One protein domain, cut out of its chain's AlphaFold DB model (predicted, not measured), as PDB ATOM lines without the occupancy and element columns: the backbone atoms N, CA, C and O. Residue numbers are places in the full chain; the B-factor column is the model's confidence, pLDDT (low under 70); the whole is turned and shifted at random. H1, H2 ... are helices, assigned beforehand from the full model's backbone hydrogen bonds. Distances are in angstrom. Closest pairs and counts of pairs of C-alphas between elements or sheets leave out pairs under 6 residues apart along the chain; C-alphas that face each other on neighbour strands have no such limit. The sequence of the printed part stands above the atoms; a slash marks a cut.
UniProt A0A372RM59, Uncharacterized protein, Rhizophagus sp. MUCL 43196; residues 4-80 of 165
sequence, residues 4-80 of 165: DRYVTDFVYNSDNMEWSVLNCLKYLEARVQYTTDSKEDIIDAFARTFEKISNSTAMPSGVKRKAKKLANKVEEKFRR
ATOM      1  N   ASP A   4     343.045 133.094 354.551       88.25
ATOM      2  CA  ASP A   4     342.739 133.683 355.857       88.25
ATOM      3  C   ASP A   4     341.427 134.478 355.803       88.25
ATOM      4  O   ASP A   4     340.557 134.294 356.662       88.25
ATOM      5  N   ARG A   5     341.224 135.290 354.754       90.88
ATOM      6  CA  ARG A   5     339.966 136.019 354.551       90.88
ATOM      7  C   ARG A   5     338.765 135.090 354.382       90.88
ATOM      8  O   ARG A   5     337.750 135.307 355.037       90.88
ATOM      9  N   TYR A   6     338.854 134.062 353.539       90.94
ATOM     10  CA  TYR A   6     337.709 133.178 353.275       90.94
ATOM     11  C   TYR A   6     337.351 132.271 354.455       90.94
ATOM     12  O   TYR A   6     336.175 132.009 354.697       90.94
ATOM     13  N   VAL A   7     338.346 131.796 355.205       91.69
ATOM     14  CA  VAL A   7     338.112 131.017 356.430       91.69
ATOM     15  C   VAL A   7     337.496 131.903 357.511       91.69
ATOM     16  O   VAL A   7     336.577 131.479 358.210       91.69
ATOM     17  N   THR A   8     337.962 133.146 357.628       92.38
ATOM     18  CA  THR A   8     337.367 134.130 358.536       92.38
ATOM     19  C   THR A   8     335.913 134.407 358.154       92.38
ATOM     20  O   THR A   8     335.033 134.354 359.007       92.38
ATOM     21  N   ASP A   9     335.642 134.615 356.867       92.94
ATOM     22  CA  ASP A   9     334.293 134.812 356.330       92.94
ATOM     23  C   ASP A   9     333.378 133.605 356.605       92.94
ATOM     24  O   ASP A   9     332.250 133.776 357.064       92.94
ATOM     25  N   PHE A  10     333.880 132.373 356.451       93.50
ATOM     26  CA  PHE A  10     333.159 131.163 356.863       93.50
ATOM     27  C   PHE A  10     332.767 131.210 358.344       93.50
ATOM     28  O   PHE A  10     331.621 130.928 358.679       93.50
ATOM     29  N   VAL A  11     333.690 131.571 359.237       91.88
ATOM     30  CA  VAL A  11     333.414 131.646 360.680       91.88
ATOM     31  C   VAL A  11     332.352 132.699 360.994       91.88
ATOM     32  O   VAL A  11     331.490 132.438 361.828       91.88
ATOM     33  N   TYR A  12     332.415 133.870 360.356       88.88
ATOM     34  CA  TYR A  12     331.450 134.947 360.592       88.88
ATOM     35  C   TYR A  12     330.058 134.629 360.043       88.88
ATOM     36  O   TYR A  12     329.066 135.014 360.657       88.88
ATOM     37  N   ASN A  13     329.986 133.910 358.921       89.56
ATOM     38  CA  ASN A  13     328.727 133.604 358.241       89.56
ATOM     39  C   ASN A  13     328.118 132.249 358.640       89.56
ATOM     40  O   ASN A  13     327.060 131.897 358.122       89.56
ATOM     41  N   SER A  14     328.765 131.473 359.518       89.81
ATOM     42  CA  SER A  14     328.270 130.167 359.973       89.81
ATOM     43  C   SER A  14     328.001 130.136 361.472       89.81
ATOM     44  O   SER A  14     328.692 130.772 362.270       89.81
ATOM     45  N   ASP A  15     327.013 129.334 361.872       90.88
ATOM     46  CA  ASP A  15     326.785 129.056 363.286       90.88
ATOM     47  C   ASP A  15     327.979 128.274 363.856       90.88
ATOM     48  O   ASP A  15     328.557 127.391 363.209       90.88
ATOM     49  N   ASN A  16     328.319 128.541 365.119       86.50
ATOM     50  CA  ASN A  16     329.339 127.791 365.834       86.50
ATOM     51  C   ASN A  16     329.096 126.274 365.805       86.50
ATOM     52  O   ASN A  16     330.065 125.514 365.881       86.50
ATOM     53  N   MET A  17     327.847 125.814 365.666       88.62
ATOM     54  CA  MET A  17     327.466 124.406 365.560       88.62
ATOM     55  C   MET A  17     327.972 123.763 364.268       88.62
ATOM     56  O   MET A  17     328.413 122.610 364.298       88.62
ATOM     57  N   GLU A  18     328.051 124.532 363.189       90.38
ATOM     58  CA  GLU A  18     328.456 124.082 361.858       90.38
ATOM     59  C   GLU A  18     329.975 124.047 361.665       90.38
ATOM     60  O   GLU A  18     330.466 123.462 360.695       90.38
ATOM     61  N   TRP A  19     330.740 124.616 362.600       92.62
ATOM     62  CA  TRP A  19     332.196 124.664 362.515       92.62
ATOM     63  C   TRP A  19     332.817 123.265 362.455       92.62
ATOM     64  O   TRP A  19     332.892 122.526 363.445       92.62
ATOM     65  N   SER A  20     333.310 122.920 361.269       92.56
ATOM     66  CA  SER A  20     334.058 121.707 360.976       92.56
ATOM     67  C   SER A  20     334.956 121.931 359.760       92.56
ATOM     68  O   SER A  20     334.683 122.797 358.931       92.56
ATOM     69  N   VAL A  21     336.011 121.122 359.629       92.19
ATOM     70  CA  VAL A  21     336.898 121.168 358.453       92.19
ATOM     71  C   VAL A  21     336.104 120.926 357.168       92.19
ATOM     72  O   VAL A  21     336.266 121.661 356.205       92.19
ATOM     73  N   LEU A  22     335.193 119.946 357.167       92.25
ATOM     74  CA  LEU A  22     334.398 119.616 355.983       92.25
ATOM     75  C   LEU A  22     333.498 120.777 355.545       92.25
ATOM     76  O   LEU A  22     333.446 121.086 354.361       92.25
ATOM     77  N   ASN A  23     332.801 121.421 356.481       93.12
ATOM     78  CA  ASN A  23     331.912 122.534 356.141       93.12
ATOM     79  C   ASN A  23     332.697 123.765 355.683       93.12
ATOM     80  O   ASN A  23     332.281 124.421 354.734       93.12
ATOM     81  N   CYS A  24     333.866 124.020 356.277       92.38
ATOM     82  CA  CYS A  24     334.773 125.053 355.787       92.38
ATOM     83  C   CYS A  24     335.220 124.761 354.346       92.38
ATOM     84  O   CYS A  24     335.184 125.647 353.502       92.38
ATOM     85  N   LEU A  25     335.590 123.515 354.030       91.75
ATOM     86  CA  LEU A  25     335.995 123.139 352.674       91.75
ATOM     87  C   LEU A  25     334.850 123.266 351.662       91.75
ATOM     88  O   LEU A  25     335.065 123.808 350.585       91.75
ATOM     89  N   LYS A  26     333.628 122.859 352.021       90.94
ATOM     90  CA  LYS A  26     332.431 123.086 351.190       90.94
ATOM     91  C   LYS A  26     332.151 124.573 350.963       90.94
ATOM     92  O   LYS A  26     331.726 124.967 349.883       90.94
ATOM     93  N   TYR A  27     332.396 125.412 351.970       91.12
ATOM     94  CA  TYR A  27     332.248 126.860 351.836       91.12
ATOM     95  C   TYR A  27     333.257 127.452 350.842       91.12
ATOM     96  O   TYR A  27     332.902 128.328 350.046       91.12
ATOM     97  N   LEU A  28     334.498 126.954 350.886       90.00
ATOM     98  CA  LEU A  28     335.589 127.351 349.998       90.00
ATOM     99  C   LEU A  28     335.392 126.843 348.563       90.00
ATOM    100  O   LEU A  28     335.690 127.586 347.634       90.00
ATOM    101  N   GLU A  29     334.847 125.637 348.377       88.19
ATOM    102  CA  GLU A  29     334.554 125.040 347.061       88.19
ATOM    103  C   GLU A  29     333.744 125.967 346.155       88.19
ATOM    104  O   GLU A  29     334.057 126.117 344.979       88.19
ATOM    105  N   ALA A  30     332.754 126.658 346.716       81.38
ATOM    106  CA  ALA A  30     331.904 127.574 345.962       81.38
ATOM    107  C   ALA A  30     332.572 128.922 345.611       81.38
ATOM    108  O   ALA A  30     331.964 129.731 344.913       81.38
ATOM    109  N   ARG A  31     333.766 129.217 346.142       83.69
ATOM    110  CA  ARG A  31     334.355 130.573 346.130       83.69
ATOM    111  C   ARG A  31     335.794 130.635 345.639       83.69
ATOM    112  O   ARG A  31     336.235 131.704 345.225       83.69
ATOM    113  N   VAL A  32     336.536 129.534 345.716       82.00
ATOM    114  CA  VAL A  32     337.980 129.524 345.476       82.00
ATOM    115  C   VAL A  32     338.350 128.402 344.514       82.00
ATOM    116  O   VAL A  32     337.827 127.294 344.602       82.00
ATOM    117  N   GLN A  33     339.281 128.670 343.601       76.81
ATOM    118  CA  GLN A  33     339.889 127.625 342.780       76.81
ATOM    119  C   GLN A  33     340.960 126.906 343.600       76.81
ATOM    120  O   GLN A  33     341.958 127.500 343.995       76.81
ATOM    121  N   TYR A  34     340.750 125.628 343.889       75.44
ATOM    122  CA  TYR A  34     341.708 124.841 344.655       75.44
ATOM    123  C   TYR A  34     342.888 124.399 343.783       75.44
ATOM    124  O   TYR A  34     342.704 123.737 342.766       75.44
ATOM    125  N   THR A  35     344.113 124.701 344.208       75.44
ATOM    126  CA  THR A  35     345.328 124.128 343.607       75.44
ATOM    127  C   THR A  35     345.950 123.099 344.547       75.44
ATOM    128  O   THR A  35     345.697 123.111 345.751       75.44
ATOM    129  N   THR A  36     346.789 122.201 344.029       71.19
ATOM    130  CA  THR A  36     347.492 121.204 344.862       71.19
ATOM    131  C   THR A  36     348.307 121.862 345.979       71.19
ATOM    132  O   THR A  36     348.327 121.359 347.100       71.19
ATOM    133  N   ASP A  37     348.899 123.020 345.681       75.50
ATOM    134  CA  ASP A  37     349.713 123.803 346.614       75.50
ATOM    135  C   ASP A  37     348.859 124.543 347.658       75.50
ATOM    136  O   ASP A  37     349.330 124.847 348.748       75.50
ATOM    137  N   SER A  38     347.566 124.751 347.378       84.00
ATOM    138  CA  SER A  38     346.631 125.437 348.283       84.00
ATOM    139  C   SER A  38     346.305 124.642 349.550       84.00
ATOM    140  O   SER A  38     345.710 125.183 350.481       84.00
ATOM    141  N   LYS A  39     346.636 123.345 349.602       85.94
ATOM    142  CA  LYS A  39     346.262 122.473 350.724       85.94
ATOM    143  C   LYS A  39     346.837 122.959 352.051       85.94
ATOM    144  O   LYS A  39     346.099 123.054 353.031       85.94
ATOM    145  N   GLU A  40     348.141 123.209 352.079       88.62
ATOM    146  CA  GLU A  40     348.838 123.614 353.301       88.62
ATOM    147  C   GLU A  40     348.416 125.029 353.708       88.62
ATOM    148  O   GLU A  40     348.091 125.244 354.871       88.62
ATOM    149  N   ASP A  41     348.239 125.941 352.745       90.19
ATOM    150  CA  ASP A  41     347.720 127.291 353.004       90.19
ATOM    151  C   ASP A  41     346.331 127.278 353.671       90.19
ATOM    152  O   ASP A  41     346.064 128.058 354.588       90.19
ATOM    153  N   ILE A  42     345.434 126.381 353.240       90.94
ATOM    154  CA  ILE A  42     344.099 126.226 353.840       90.94
ATOM    155  C   ILE A  42     344.200 125.673 355.266       90.94
ATOM    156  O   ILE A  42     343.471 126.131 356.150       90.94
ATOM    157  N   ILE A  43     345.069 124.682 355.496       92.31
ATOM    158  CA  ILE A  43     345.294 124.095 356.827       92.31
ATOM    159  C   ILE A  43     345.781 125.176 357.791       92.31
ATOM    160  O   ILE A  43     345.224 125.332 358.881       92.31
ATOM    161  N   ASP A  44     346.766 125.948 357.354       92.19
ATOM    162  CA  ASP A  44     347.367 127.045 358.093       92.19
ATOM    163  C   ASP A  44     346.359 128.157 358.414       92.19
ATOM    164  O   ASP A  44     346.211 128.550 359.574       92.19
ATOM    165  N   ALA A  45     345.616 128.634 357.411       93.31
ATOM    166  CA  ALA A  45     344.581 129.653 357.587       93.31
ATOM    167  C   ALA A  45     343.477 129.182 358.550       93.31
ATOM    168  O   ALA A  45     343.024 129.935 359.422       93.31
ATOM    169  N   PHE A  46     343.075 127.911 358.445       94.00
ATOM    170  CA  PHE A  46     342.133 127.287 359.372       94.00
ATOM    171  C   PHE A  46     342.685 127.275 360.800       94.00
ATOM    172  O   PHE A  46     342.007 127.726 361.725       94.00
ATOM    173  N   ALA A  47     343.919 126.810 360.992       94.19
ATOM    174  CA  ALA A  47     344.558 126.767 362.302       94.19
ATOM    175  C   ALA A  47     344.624 128.161 362.941       94.19
ATOM    176  O   ALA A  47     344.106 128.356 364.045       94.19
ATOM    177  N   ARG A  48     345.162 129.142 362.203       93.88
ATOM    178  CA  ARG A  48     345.328 130.530 362.656       93.88
ATOM    179  C   ARG A  48     343.998 131.175 363.036       93.88
ATOM    180  O   ARG A  48     343.901 131.830 364.074       93.88
ATOM    181  N   THR A  49     342.956 130.978 362.231       94.00
ATOM    182  CA  THR A  49     341.633 131.566 362.493       94.00
ATOM    183  C   THR A  49     341.012 130.993 363.768       94.00
ATOM    184  O   THR A  49     340.586 131.741 364.651       94.00
ATOM    185  N   PHE A  50     341.008 129.667 363.926       93.06
ATOM    186  CA  PHE A  50     340.425 129.031 365.110       93.06
ATOM    187  C   PHE A  50     341.261 129.233 366.380       93.06
ATOM    188  O   PHE A  50     340.698 129.301 367.475       93.06
ATOM    189  N   GLU A  51     342.577 129.406 366.257       94.06
ATOM    190  CA  GLU A  51     343.440 129.795 367.368       94.06
ATOM    191  C   GLU A  51     343.107 131.209 367.867       94.06
ATOM    192  O   GLU A  51     342.867 131.392 369.066       94.06
ATOM    193  N   LYS A  52     342.961 132.185 366.956       92.62
ATOM    194  CA  LYS A  52     342.518 133.554 367.289       92.62
ATOM    195  C   LYS A  52     341.175 133.562 368.019       92.62
ATOM    196  O   LYS A  52     341.041 134.217 369.050       92.62
ATOM    197  N   ILE A  53     340.193 132.792 367.541       91.38
ATOM    198  CA  ILE A  53     338.878 132.668 368.200       91.38
ATOM    199  C   ILE A  53     339.025 132.066 369.599       91.38
ATOM    200  O   ILE A  53     338.382 132.525 370.544       91.38
ATOM    201  N   SER A  54     339.877 131.049 369.750       93.00
ATOM    202  CA  SER A  54     340.081 130.384 371.038       93.00
ATOM    203  C   SER A  54     340.721 131.289 372.096       93.00
ATOM    204  O   SER A  54     340.403 131.154 373.278       93.00
ATOM    205  N   ASN A  55     341.556 132.235 371.659       92.00
ATOM    206  CA  ASN A  55     342.242 133.210 372.507       92.00
ATOM    207  C   ASN A  55     341.463 134.530 372.664       92.00
ATOM    208  O   ASN A  55     341.821 135.360 373.498       92.00
ATOM    209  N   SER A  56     340.383 134.731 371.903       90.88
ATOM    210  CA  SER A  56     339.561 135.944 371.968       90.88
ATOM    211  C   SER A  56     338.877 136.081 373.326       90.88
ATOM    212  O   SER A  56     338.307 135.121 373.841       90.88
ATOM    213  N   THR A  57     338.876 137.278 373.913       85.81
ATOM    214  CA  THR A  57     338.183 137.569 375.178       85.81
ATOM    215  C   THR A  57     336.664 137.662 375.008       85.81
ATOM    216  O   THR A  57     335.951 137.261 375.924       85.81
ATOM    217  N   ALA A  58     336.182 138.065 373.828       87.19
ATOM    218  CA  ALA A  58     334.770 138.337 373.534       87.19
ATOM    219  C   ALA A  58     333.890 137.088 373.331       87.19
ATOM    220  O   ALA A  58     332.666 137.178 373.372       87.19
ATOM    221  N   MET A  59     334.487 135.917 373.093       87.38
ATOM    222  CA  MET A  59     333.731 134.699 372.779       87.38
ATOM    223  C   MET A  59     333.245 133.966 374.043       87.38
ATOM    224  O   MET A  59     333.959 133.935 375.046       87.38
ATOM    225  N   PRO A  60     332.087 133.285 374.018       90.38
ATOM    226  CA  PRO A  60     331.677 132.399 375.106       90.38
ATOM    227  C   PRO A  60     332.668 131.241 375.313       90.38
ATOM    228  O   PRO A  60     333.251 130.718 374.360       90.38
ATOM    229  N   SER A  61     332.827 130.773 376.553       89.62
ATOM    230  CA  SER A  61     333.789 129.712 376.906       89.62
ATOM    231  C   SER A  61     333.577 128.403 376.127       89.62
ATOM    232  O   SER A  61     334.548 127.761 375.716       89.62
ATOM    233  N   GLY A  62     332.320 128.027 375.857       89.88
ATOM    234  CA  GLY A  62     331.973 126.858 375.041       89.88
ATOM    235  C   GLY A  62     332.482 126.966 373.601       89.88
ATOM    236  O   GLY A  62     333.086 126.024 373.081       89.88
ATOM    237  N   VAL A  63     332.328 128.149 372.998       90.44
ATOM    238  CA  VAL A  63     332.802 128.463 371.642       90.44
ATOM    239  C   VAL A  63     334.329 128.432 371.592       90.44
ATOM    240  O   VAL A  63     334.895 127.743 370.741       90.44
ATOM    241  N   LYS A  64     335.012 129.054 372.567       93.06
ATOM    242  CA  LYS A  64     336.485 129.002 372.669       93.06
ATOM    243  C   LYS A  64     337.001 127.569 372.763       93.06
ATOM    244  O   LYS A  64     337.953 127.200 372.078       93.06
ATOM    245  N   ARG A  65     336.355 126.724 373.577       92.50
ATOM    246  CA  ARG A  65     336.746 125.315 373.740       92.50
ATOM    247  C   ARG A  65     336.560 124.523 372.446       92.50
ATOM    248  O   ARG A  65     337.400 123.675 372.138       92.50
ATOM    249  N   LYS A  66     335.491 124.783 371.686       91.88
ATOM    250  CA  LYS A  66     335.277 124.168 370.366       91.88
ATOM    251  C   LYS A  66     336.343 124.624 369.367       91.88
ATOM    252  O   LYS A  66     336.955 123.769 368.731       91.88
ATOM    253  N   ALA A  67     336.623 125.925 369.300       92.19
ATOM    254  CA  ALA A  67     337.653 126.491 368.433       92.19
ATOM    255  C   ALA A  67     339.045 125.917 368.740       92.19
ATOM    256  O   ALA A  67     339.714 125.397 367.850       92.19
ATOM    257  N   LYS A  68     339.422 125.844 370.023       93.44
ATOM    258  CA  LYS A  68     340.678 125.216 370.461       93.44
ATOM    259  C   LYS A  68     340.782 123.747 370.045       93.44
ATOM    260  O   LYS A  68     341.825 123.295 369.586       93.44
ATOM    261  N   LYS A  69     339.688 122.980 370.160       92.44
ATOM    262  CA  LYS A  69     339.636 121.585 369.678       92.44
ATOM    263  C   LYS A  69     339.752 121.485 368.156       92.44
ATOM    264  O   LYS A  69     340.164 120.436 367.656       92.44
ATOM    265  N   LEU A  70     339.308 122.499 367.415       91.56
ATOM    266  CA  LEU A  70     339.446 122.575 365.961       91.56
ATOM    267  C   LEU A  70     340.895 122.848 365.557       91.56
ATOM    268  O   LEU A  70     341.400 122.082 364.739       91.56
ATOM    269  N   ALA A  71     341.563 123.791 366.221       91.50
ATOM    270  CA  ALA A  71     342.967 124.131 365.989       91.50
ATOM    271  C   ALA A  71     343.947 123.009 366.398       91.50
ATOM    272  O   ALA A  71     344.714 122.538 365.565       91.50
ATOM    273  N   ASN A  72     343.858 122.475 367.627       88.25
ATOM    274  CA  ASN A  72     344.849 121.530 368.191       88.25
ATOM    275  C   ASN A  72     344.976 120.175 367.458       88.25
ATOM    276  O   ASN A  72     345.811 119.354 367.826       88.25
ATOM    277  N   LYS A  73     344.111 119.892 366.477       86.88
ATOM    278  CA  LYS A  73     344.087 118.640 365.701       86.88
ATOM    279  C   LYS A  73     343.761 118.895 364.231       86.88
ATOM    280  O   LYS A  73     343.091 118.075 363.600       86.88
ATOM    281  N   VAL A  74     344.144 120.057 363.707       89.56
ATOM    282  CA  VAL A  74     343.802 120.444 362.335       89.56
ATOM    283  C   VAL A  74     344.365 119.435 361.332       89.56
ATOM    284  O   VAL A  74     343.588 118.814 360.612       89.56
ATOM    285  N   GLU A  75     345.660 119.121 361.386       87.69
ATOM    286  CA  GLU A  75     346.281 118.159 360.467       87.69
ATOM    287  C   GLU A  75     345.631 116.772 360.525       87.69
ATOM    288  O   GLU A  75     345.310 116.175 359.499       87.69
ATOM    289  N   GLU A  76     345.390 116.255 361.735       90.12
ATOM    290  CA  GLU A  76     344.747 114.953 361.940       90.12
ATOM    291  C   GLU A  76     343.356 114.920 361.289       90.12
ATOM    292  O   GLU A  76     342.956 113.920 360.692       90.12
ATOM    293  N   LYS A  77     342.617 116.034 361.360       90.19
ATOM    294  CA  LYS A  77     341.297 116.161 360.733       90.19
ATOM    295  C   LYS A  77     341.388 116.231 359.217       90.19
ATOM    296  O   LYS A  77     340.564 115.595 358.565       90.19
ATOM    297  N   PHE A  78     342.382 116.923 358.670       89.75
ATOM    298  CA  PHE A  78     342.632 116.967 357.229       89.75
ATOM    299  C   PHE A  78     343.116 115.623 356.663       89.75
ATOM    300  O   PHE A  78     342.865 115.330 355.498       89.75
ATOM    301  N   ARG A  79     343.722 114.757 357.489       89.50
ATOM    302  CA  ARG A  79     344.083 113.374 357.118       89.50
ATOM    303  C   ARG A  79     342.908 112.390 357.128       89.50
ATOM    304  O   ARG A  79     343.065 111.253 356.687       89.50
ATOM    305  N   ARG A  80     341.726 112.776 357.622       92.00
ATOM    306  CA  ARG A  80     340.555 111.882 357.630       92.00
ATOM    307  C   ARG A  80     340.159 111.529 356.205       92.00
ATOM    308  O   ARG A  80     340.022 112.416 355.369       92.00
TER     309      ARG A  80
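Overview. This is residues 4 to 80 of the 165 residues of an uncharacterized protein of Rhizophagus sp. MUCL 43196 (UniProt A0A372RM59). A long helix, H3, makes the longest axis; H4 folds back beside its last part as a helical hairpin, and short H5 packs on its middle. H1 packs on H3's middle at a steep slant, with H2 across H1. The printed part has 77 residues, 53 of them in five named helices, H1 to H5 in chain order, with no named strand; its class is all helix, and it is compact, with a radius of gyration of the C-alphas of 11.9 A and spans of 36 by 24 by 18 A.

Along the chain. H1, residues 4 to 13, begins at C-alpha 4 (342.739, 133.683, 355.857) and measures 14.2 A. H2 is residues 21 to 29, 12.3 A; H3 38 to 55, 25.8 A; H4 61 to 71, 15.3 A. H5, residues 74 to 78, 6.3 A, ends at C-alpha 78 (342.632, 116.967, 357.229).

Arrangement. H3, the hub, touches H1 with residues 42 to 49 alone; the closest C-alphas, Asp 4 and Ala 45, are 4.8 A apart. H3 and H4 touch at a shallow tilt of 25 degrees, opposite ways. H1 and H4 are apart. In the five helices every O i to N i+4 pair is within hydrogen-bond range.

Size, cuts and confidence. The printed part has no cut, no link is long, and no printed residue is under pLDDT 70.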